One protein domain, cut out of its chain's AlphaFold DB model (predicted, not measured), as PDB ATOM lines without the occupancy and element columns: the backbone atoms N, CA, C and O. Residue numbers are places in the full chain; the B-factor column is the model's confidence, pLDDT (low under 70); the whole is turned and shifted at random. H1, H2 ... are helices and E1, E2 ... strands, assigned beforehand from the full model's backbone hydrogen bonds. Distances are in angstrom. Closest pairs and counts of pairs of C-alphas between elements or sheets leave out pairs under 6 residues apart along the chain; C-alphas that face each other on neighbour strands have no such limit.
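What this domain is: This is residues 7 to 64 of the 65 residues of the protein "Cytochrome P450" of Thermoleophilaceae bacterium (UniProt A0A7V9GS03). The model is a flat, open U: one long helix, H1, makes one arm, the hairpin of E2 and E3 makes the other, and the short strand pair E1 and E4 lies at the closed end, beyond the last residue of H1. The space between the helix and the hairpin is empty, and residues 7 to 26, which include most of H1, stand free. The printed part has 58 residues, with one named helix and four named strands in the order H1, E1, E2, E3, E4, and two antiparallel sheets of two strands each, E1 - E4 and E2 - E3. The class is mixed, helices and strands. The whole is only just loose, close to extended, with a radius of gyration of the C-alphas of 15.0 A, and it spans 45 by 28 by 13 A.

Where its parts are: H1 takes residues 13 to 30, from C-alpha 13 at (166.580, 203.825, 169.311) to C-alpha 30 at (158.603, 216.763, 148.240), 26.0 A. E1, residues 31 to 34, follows and is 9.4 A long. E2, residues 44 to 47, begins with C-alpha 44 at (183.579, 210.608, 155.875) and is 9.6 A long. E3, residues 50 to 53, is 10.3 A long. E4, residues 60 to 63, is 10.6 A long and ends with C-alpha 63 at (160.420, 219.219, 142.302).

How they stand to each other: In H1 every O i to N i+4 pair is within hydrogen-bond range. A tight link, with 0 residues between, joins H1 to E1. E1 and E4 are antiparallel neighbours, with 143 degrees between their directions; C-alphas 31 and 63 face each other at 4.8 A, and N 34 and O 60 are within hydrogen-bond range at 2.8 A. H1 and E4 have 1 pair of C-alphas within 8 A, those of Ala 30 and Ala 63, 6.7 A apart. E2 and E3 form a hairpin, antiparallel at 135 degrees between their directions; N 45 and O 52 are 2.9 A apart and N 52 and O 45 2.8 A, both within hydrogen-bond range. H1 is apart from E2 and from E3. E1 is apart from E2 and from E3, and E4 is apart from E2 and from E3.

The domain as a whole: The two C-alphas farthest apart are those of Val 7 and Arg 38, at 45.5 A. The printed part has no cut. The links from H1 to E1 and from E2 to E3 are tight; those from E1 to E2, with 9 residues, and from E3 to E4, with 6, are short. The mean pLDDT of the printed part is 93.5, and residue 37 is under 70.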
ATOM      1  N   VAL A   7     172.277 196.338 178.693       96.81
ATOM      2  CA  VAL A   7     171.958 197.389 179.682       96.81
ATOM      3  C   VAL A   7     172.355 198.806 179.246       96.81
ATOM      4  O   VAL A   7     171.859 199.774 179.807       96.81
ATOM      5  N   ARG A   8     173.218 198.948 178.227       96.06
ATOM      6  CA  ARG A   8     173.646 200.242 177.656       96.06
ATOM      7  C   ARG A   8     173.053 200.507 176.267       96.06
ATOM      8  O   ARG A   8     173.636 201.248 175.477       96.06
ATOM      9  N   ARG A   9     171.931 199.866 175.921       96.38
ATOM     10  CA  ARG A   9     171.233 200.169 174.664       96.38
ATOM     11  C   ARG A   9     170.717 201.609 174.671       96.38
ATOM     12  O   ARG A   9     170.287 202.118 175.704       96.38
ATOM     13  N   CYS A  10     170.710 202.244 173.506       96.94
ATOM     14  CA  CYS A  10     170.133 203.570 173.344       96.94
ATOM     15  C   CYS A  10     168.622 203.514 173.605       96.94
ATOM     16  O   CYS A  10     167.886 202.832 172.888       96.94
ATOM     17  N   LEU A  11     168.154 204.256 174.611       97.75
ATOM     18  CA  LEU A  11     166.726 204.373 174.925       97.75
ATOM     19  C   LEU A  11     165.944 205.056 173.792       97.75
ATOM     20  O   LEU A  11     164.786 204.731 173.554       97.75
ATOM     21  N   GLY A  12     166.604 205.944 173.043       98.00
ATOM     22  CA  GLY A  12     166.030 206.649 171.898       98.00
ATOM     23  C   GLY A  12     166.009 205.856 170.588       98.00
ATOM     24  O   GLY A  12     165.623 206.418 169.571       98.00
ATOM     25  N   ALA A  13     166.417 204.579 170.561       97.75
ATOM     26  CA  ALA A  13     166.580 203.825 169.311       97.75
ATOM     27  C   ALA A  13     165.303 203.787 168.448       97.75
ATOM     28  O   ALA A  13     165.349 204.063 167.248       97.75
ATOM     29  N   SER A  14     164.154 203.490 169.062       97.38
ATOM     30  CA  SER A  14     162.866 203.459 168.359       97.38
ATOM     31  C   SER A  14     162.462 204.838 167.840       97.38
ATOM     32  O   SER A  14     161.937 204.943 166.734       97.38
ATOM     33  N   PHE A  15     162.740 205.886 168.617       98.38
ATOM     34  CA  PHE A  15     162.416 207.261 168.250       98.38
ATOM     35  C   PHE A  15     163.294 207.757 167.098       98.38
ATOM     36  O   PHE A  15     162.764 208.216 166.096       98.38
ATOM     37  N   ALA A  16     164.609 207.536 167.158       98.12
ATOM     38  CA  ALA A  16     165.528 207.883 166.073       98.12
ATOM     39  C   ALA A  16     165.145 207.190 164.752       98.12
ATOM     40  O   ALA A  16     165.171 207.801 163.685       98.12
ATOM     41  N   LEU A  17     164.748 205.912 164.805       98.12
ATOM     42  CA  LEU A  17     164.251 205.190 163.628       98.12
ATOM     43  C   LEU A  17     162.923 205.747 163.112       98.12
ATOM     44  O   LEU A  17     162.721 205.803 161.898       98.12
ATOM     45  N   PHE A  18     162.017 206.135 164.007       98.50
ATOM     46  CA  PHE A  18     160.769 206.787 163.634       98.50
ATOM     47  C   PHE A  18     161.031 208.129 162.936       98.50
ATOM     48  O   PHE A  18     160.558 208.318 161.817       98.50
ATOM     49  N   GLU A  19     161.844 209.005 163.530       98.69
ATOM     50  CA  GLU A  19     162.206 210.300 162.946       98.69
ATOM     51  C   GLU A  19     162.865 210.134 161.577       98.69
ATOM     52  O   GLU A  19     162.427 210.754 160.612       98.69
ATOM     53  N   MET A  20     163.852 209.238 161.446       98.50
ATOM     54  CA  MET A  20     164.507 208.979 160.160       98.50
ATOM     55  C   MET A  20     163.511 208.523 159.087       98.50
ATOM     56  O   MET A  20     163.574 208.995 157.953       98.50
ATOM     57  N   LYS A  21     162.561 207.640 159.426       98.56
ATOM     58  CA  LYS A  21     161.517 207.208 158.482       98.56
ATOM     59  C   LYS A  21     160.622 208.368 158.055       98.56
ATOM     60  O   LYS A  21     160.315 208.475 156.869       98.56
ATOM     61  N   VAL A  22     160.207 209.216 158.996       98.62
ATOM     62  CA  VAL A  22     159.377 210.393 158.702       98.62
ATOM     63  C   VAL A  22     160.139 211.363 157.800       98.62
ATOM     64  O   VAL A  22     159.638 211.702 156.732       98.62
ATOM     65  N   VAL A  23     161.372 211.731 158.160       98.19
ATOM     66  CA  VAL A  23     162.213 212.653 157.381       98.19
ATOM     67  C   VAL A  23     162.428 212.138 155.960       98.19
ATOM     68  O   VAL A  23     162.217 212.883 155.005       98.19
ATOM     69  N   LEU A  24     162.797 210.864 155.791       97.38
ATOM     70  CA  LEU A  24     163.000 210.281 154.464       97.38
ATOM     71  C   LEU A  24     161.704 210.258 153.651       97.38
ATOM     72  O   LEU A  24     161.717 210.633 152.480       97.38
ATOM     73  N   ARG A  25     160.579 209.864 154.260       98.00
ATOM     74  CA  ARG A  25     159.279 209.830 153.579       98.00
ATOM     75  C   ARG A  25     158.867 211.212 153.088       98.00
ATOM     76  O   ARG A  25     158.511 211.344 151.922       98.00
ATOM     77  N   GLU A  26     158.905 212.222 153.954       97.75
ATOM     78  CA  GLU A  26     158.478 213.571 153.569       97.75
ATOM     79  C   GLU A  26     159.451 214.210 152.571       97.75
ATOM     80  O   GLU A  26     159.013 214.832 151.605       97.75
ATOM     81  N   THR A  27     160.759 213.969 152.712       96.31
ATOM     82  CA  THR A  27     161.755 214.440 151.734       96.31
ATOM     83  C   THR A  27     161.485 213.846 150.349       96.31
ATOM     84  O   THR A  27     161.403 214.578 149.368       96.31
ATOM     85  N   LEU A  28     161.285 212.528 150.251       95.75
ATOM     86  CA  LEU A  28     161.051 211.848 148.968       95.75
ATOM     87  C   LEU A  28     159.667 212.135 148.358       95.75
ATOM     88  O   LEU A  28     159.465 211.926 147.159       95.75
ATOM     89  N   ARG A  29     158.711 212.607 149.165       96.50
ATOM     90  CA  ARG A  29     157.433 213.144 148.679       96.50
ATOM     91  C   ARG A  29     157.595 214.530 148.070       96.50
ATOM     92  O   ARG A  29     156.976 214.795 147.051       96.50
ATOM     93  N   ALA A  30     158.412 215.385 148.681       96.31
ATOM     94  CA  ALA A  30     158.603 216.763 148.240       96.31
ATOM     95  C   ALA A  30     159.523 216.885 147.016       96.31
ATOM     96  O   ALA A  30     159.336 217.773 146.183       96.31
ATOM     97  N   VAL A  31     160.528 216.011 146.895       96.75
ATOM     98  CA  VAL A  31     161.535 216.101 145.831       96.75
ATOM     99  C   VAL A  31     161.854 214.759 145.180       96.75
ATOM    100  O   VAL A  31     161.738 213.692 145.781       96.75
ATOM    101  N   ARG A  32     162.330 214.815 143.935       95.44
ATOM    102  CA  ARG A  32     162.974 213.688 143.253       95.44
ATOM    103  C   ARG A  32     164.485 213.843 143.349       95.44
ATOM    104  O   ARG A  32     165.037 214.850 142.907       95.44
ATOM    105  N   LEU A  33     165.154 212.834 143.906       93.19
ATOM    106  CA  LEU A  33     166.616 212.784 143.937       93.19
ATOM    107  C   LEU A  33     167.150 212.513 142.525       93.19
ATOM    108  O   LEU A  33     166.606 211.685 141.791       93.19
ATOM    109  N   ARG A  34     168.212 213.217 142.139       91.50
ATOM    110  CA  ARG A  34     168.893 213.063 140.852       91.50
ATOM    111  C   ARG A  34     170.305 212.549 141.075       91.50
ATOM    112  O   ARG A  34     170.906 212.768 142.125       91.50
ATOM    113  N   GLU A  35     170.831 211.865 140.066       80.69
ATOM    114  CA  GLU A  35     172.184 211.328 140.113       80.69
ATOM    115  C   GLU A  35     173.218 212.452 140.277       80.69
ATOM    116  O   GLU A  35     173.218 213.446 139.550       80.69
ATOM    117  N   GLY A  36     174.119 212.277 141.244       73.25
ATOM    118  CA  GLY A  36     175.222 213.191 141.526       73.25
ATOM    119  C   GLY A  36     176.477 212.906 140.699       73.25
ATOM    120  O   GLY A  36     177.570 213.162 141.194       73.25
ATOM    121  N   SER A  37     176.354 212.380 139.474       65.56
ATOM    122  CA  SER A  37     177.460 211.796 138.681       65.56
ATOM    123  C   SER A  37     178.625 212.739 138.363       65.56
ATOM    124  O   SER A  37     179.674 212.304 137.901       65.56
ATOM    125  N   ARG A  38     178.470 214.039 138.632       74.88
ATOM    126  CA  ARG A  38     179.499 215.063 138.413       74.88
ATOM    127  C   ARG A  38     180.433 215.262 139.611       74.88
ATOM    128  O   ARG A  38     181.403 216.003 139.491       74.88
ATOM    129  N   TRP A  39     180.142 214.652 140.762       79.81
ATOM    130  CA  TRP A  39     180.887 214.868 142.004       79.81
ATOM    131  C   TRP A  39     181.678 213.613 142.399       79.81
ATOM    132  O   TRP A  39     181.165 212.504 142.249       79.81
ATOM    133  N   PRO A  40     182.893 213.756 142.965       86.56
ATOM    134  CA  PRO A  40     183.594 212.628 143.571       86.56
ATOM    135  C   PRO A  40     182.746 211.955 144.658       86.56
ATOM    136  O   PRO A  40     181.935 212.617 145.317       86.56
ATOM    137  N   ALA A  41     182.989 210.664 144.904       88.56
ATOM    138  CA  ALA A  41     182.333 209.912 145.973       88.56
ATOM    139  C   ALA A  41     182.529 210.588 147.338       88.56
ATOM    140  O   ALA A  41     183.642 211.012 147.671       88.56
ATOM    141  N   GLU A  42     181.442 210.748 148.100       91.75
ATOM    142  CA  GLU A  42     181.443 211.446 149.392       91.75
ATOM    143  C   GLU A  42     182.368 210.761 150.403       91.75
ATOM    144  O   GLU A  42     182.350 209.543 150.564       91.75
ATOM    145  N   GLY A  43     183.192 211.571 151.067       94.69
ATOM    146  CA  GLY A  43     184.082 211.107 152.123       94.69
ATOM    147  C   GLY A  43     183.404 211.167 153.487       94.69
ATOM    148  O   GLY A  43     182.368 211.810 153.660       94.69
ATOM    149  N   VAL A  44     184.027 210.541 154.482       97.25
ATOM    150  CA  VAL A  44     183.579 210.608 155.875       97.25
ATOM    151  C   VAL A  44     184.543 211.473 156.675       97.25
ATOM    152  O   VAL A  44     185.757 211.289 156.608       97.25
ATOM    153  N   THR A  45     184.002 212.398 157.460       97.38
ATOM    154  CA  THR A  45     184.743 213.186 158.446       97.38
ATOM    155  C   THR A  45     184.142 213.009 159.836       97.38
ATOM    156  O   THR A  45     182.968 212.662 159.989       97.38
ATOM    157  N   ARG A  46     184.937 213.254 160.878       97.44
ATOM    158  CA  ARG A  46     184.473 213.223 162.266       97.44
ATOM    159  C   ARG A  46     184.014 214.617 162.688       97.44
ATOM    160  O   ARG A  46     184.785 215.570 162.636       97.44
ATOM    161  N   ARG A  47     182.773 214.728 163.164       94.38
ATOM    162  CA  ARG A  47     182.219 215.930 163.804       94.38
ATOM    163  C   ARG A  47     181.898 215.611 165.261       94.38
ATOM    164  O   ARG A  47     180.932 214.907 165.553       94.38
ATOM    165  N   ALA A  48     182.740 216.100 166.170       95.69
ATOM    166  CA  ALA A  48     182.706 215.753 167.592       95.69
ATOM    167  C   ALA A  48     182.712 214.224 167.815       95.69
ATOM    168  O   ALA A  48     183.691 213.547 167.487       95.69
ATOM    169  N   ILE A  49     181.631 213.667 168.363       94.88
ATOM    170  CA  ILE A  49     181.471 212.226 168.621       94.88
ATOM    171  C   ILE A  49     180.754 211.472 167.486       94.88
ATOM    172  O   ILE A  49     180.519 210.275 167.609       94.88
ATOM    173  N   THR A  50     180.410 212.151 166.388       95.75
ATOM    174  CA  THR A  50     179.662 211.585 165.250       95.75
ATOM    175  C   THR A  50     180.493 211.561 163.968       95.75
ATOM    176  O   THR A  50     181.434 212.342 163.806       95.75
ATOM    177  N   PHE A  51     180.131 210.680 163.036       96.81
ATOM    178  CA  PHE A  51     180.607 210.728 161.655       96.81
ATOM    179  C   PHE A  51     179.629 211.525 160.790       96.81
ATOM    180  O   PHE A  51     178.418 211.429 160.977       96.81
ATOM    181  N   ALA A  52     180.154 212.298 159.845       96.94
ATOM    182  CA  ALA A  52     179.368 213.110 158.927       96.94
ATOM    183  C   ALA A  52     179.986 213.112 157.517       96.94
ATOM    184  O   ALA A  52     181.187 212.865 157.376       96.94
ATOM    185  N   PRO A  53     179.204 213.437 156.474       95.44
ATOM    186  CA  PRO A  53     179.726 213.664 155.129       95.44
ATOM    187  C   PRO A  53     180.773 214.787 155.096       95.44
ATOM    188  O   PRO A  53     180.536 215.881 155.622       95.44
ATOM    189  N   SER A  54     181.908 214.551 154.437       95.56
ATOM    190  CA  SER A  54     182.994 215.533 154.328       95.56
ATOM    191  C   SER A  54     182.584 216.785 153.550       95.56
ATOM    192  O   SER A  54     183.010 217.884 153.900       95.56
ATOM    193  N   ARG A  55     181.725 216.651 152.533       92.38
ATOM    194  CA  ARG A  55     181.222 217.763 151.704       92.38
ATOM    195  C   ARG A  55     179.745 218.077 151.949       92.38
ATOM    196  O   ARG A  55     179.100 218.718 151.116       92.38
ATOM    197  N   GLY A  56     179.229 217.660 153.104       91.56
ATOM    198  CA  GLY A  56     177.875 217.976 153.554       91.56
ATOM    199  C   GLY A  56     176.767 217.149 152.902       91.56
ATOM    200  O   GLY A  56     175.607 217.468 153.129       91.56
ATOM    201  N   GLY A  57     177.086 216.108 152.118       91.25
ATOM    202  CA  GLY A  57     176.071 215.208 151.563       91.25
ATOM    203  C   GLY A  57     175.155 215.898 150.551       91.25
ATOM    204  O   GLY A  57     173.947 215.683 150.558       91.25
ATOM    205  N   ARG A  58     175.718 216.773 149.711       90.50
ATOM    206  CA  ARG A  58     174.958 217.518 148.698       90.50
ATOM    207  C   ARG A  58     174.389 216.575 147.638       90.50
ATOM    208  O   ARG A  58     175.119 215.766 147.072       90.50
ATOM    209  N   ILE A  59     173.098 216.726 147.346       90.50
ATOM    210  CA  ILE A  59     172.355 215.924 146.366       90.50
ATOM    211  C   ILE A  59     171.614 216.875 145.422       90.50
ATOM    212  O   ILE A  59     171.031 217.863 145.865       90.50
ATOM    213  N   ALA A  60     171.641 216.584 144.121       91.69
ATOM    214  CA  ALA A  60     170.826 217.302 143.147       91.69
ATOM    215  C   ALA A  60     169.370 216.836 143.247       91.69
ATOM    216  O   ALA A  60     169.099 215.636 143.308       91.69
ATOM    217  N   VAL A  61     168.431 217.778 143.242       94.56
ATOM    218  CA  VAL A  61     166.999 217.490 143.371       94.56
ATOM    219  C   VAL A  61     166.195 218.237 142.314       94.56
ATOM    220  O   VAL A  61     166.605 219.297 141.846       94.56
ATOM    221  N   SER A  62     165.042 217.689 141.949       94.56
ATOM    222  CA  SER A  62     163.992 218.395 141.210       94.56
ATOM    223  C   SER A  62     162.685 218.351 142.001       94.56
ATOM    224  O   SER A  62     162.520 217.484 142.864       94.56
ATOM    225  N   ALA A  63     161.753 219.259 141.705       90.38
ATOM    226  CA  ALA A  63     160.420 219.219 142.302       90.38
ATOM    227  C   ALA A  63     159.762 217.851 142.052       90.38
ATOM    228  O   ALA A  63     159.915 217.269 140.970       90.38
ATOM    229  N   ALA A  64     159.075 217.319 143.063       85.12
ATOM    230  CA  ALA A  64     158.145 216.223 142.838       85.12
ATOM    231  C   ALA A  64     156.940 216.755 142.046       85.12
ATOM    232  O   ALA A  64     156.473 217.861 142.308       85.12
TER     233      ALA A  64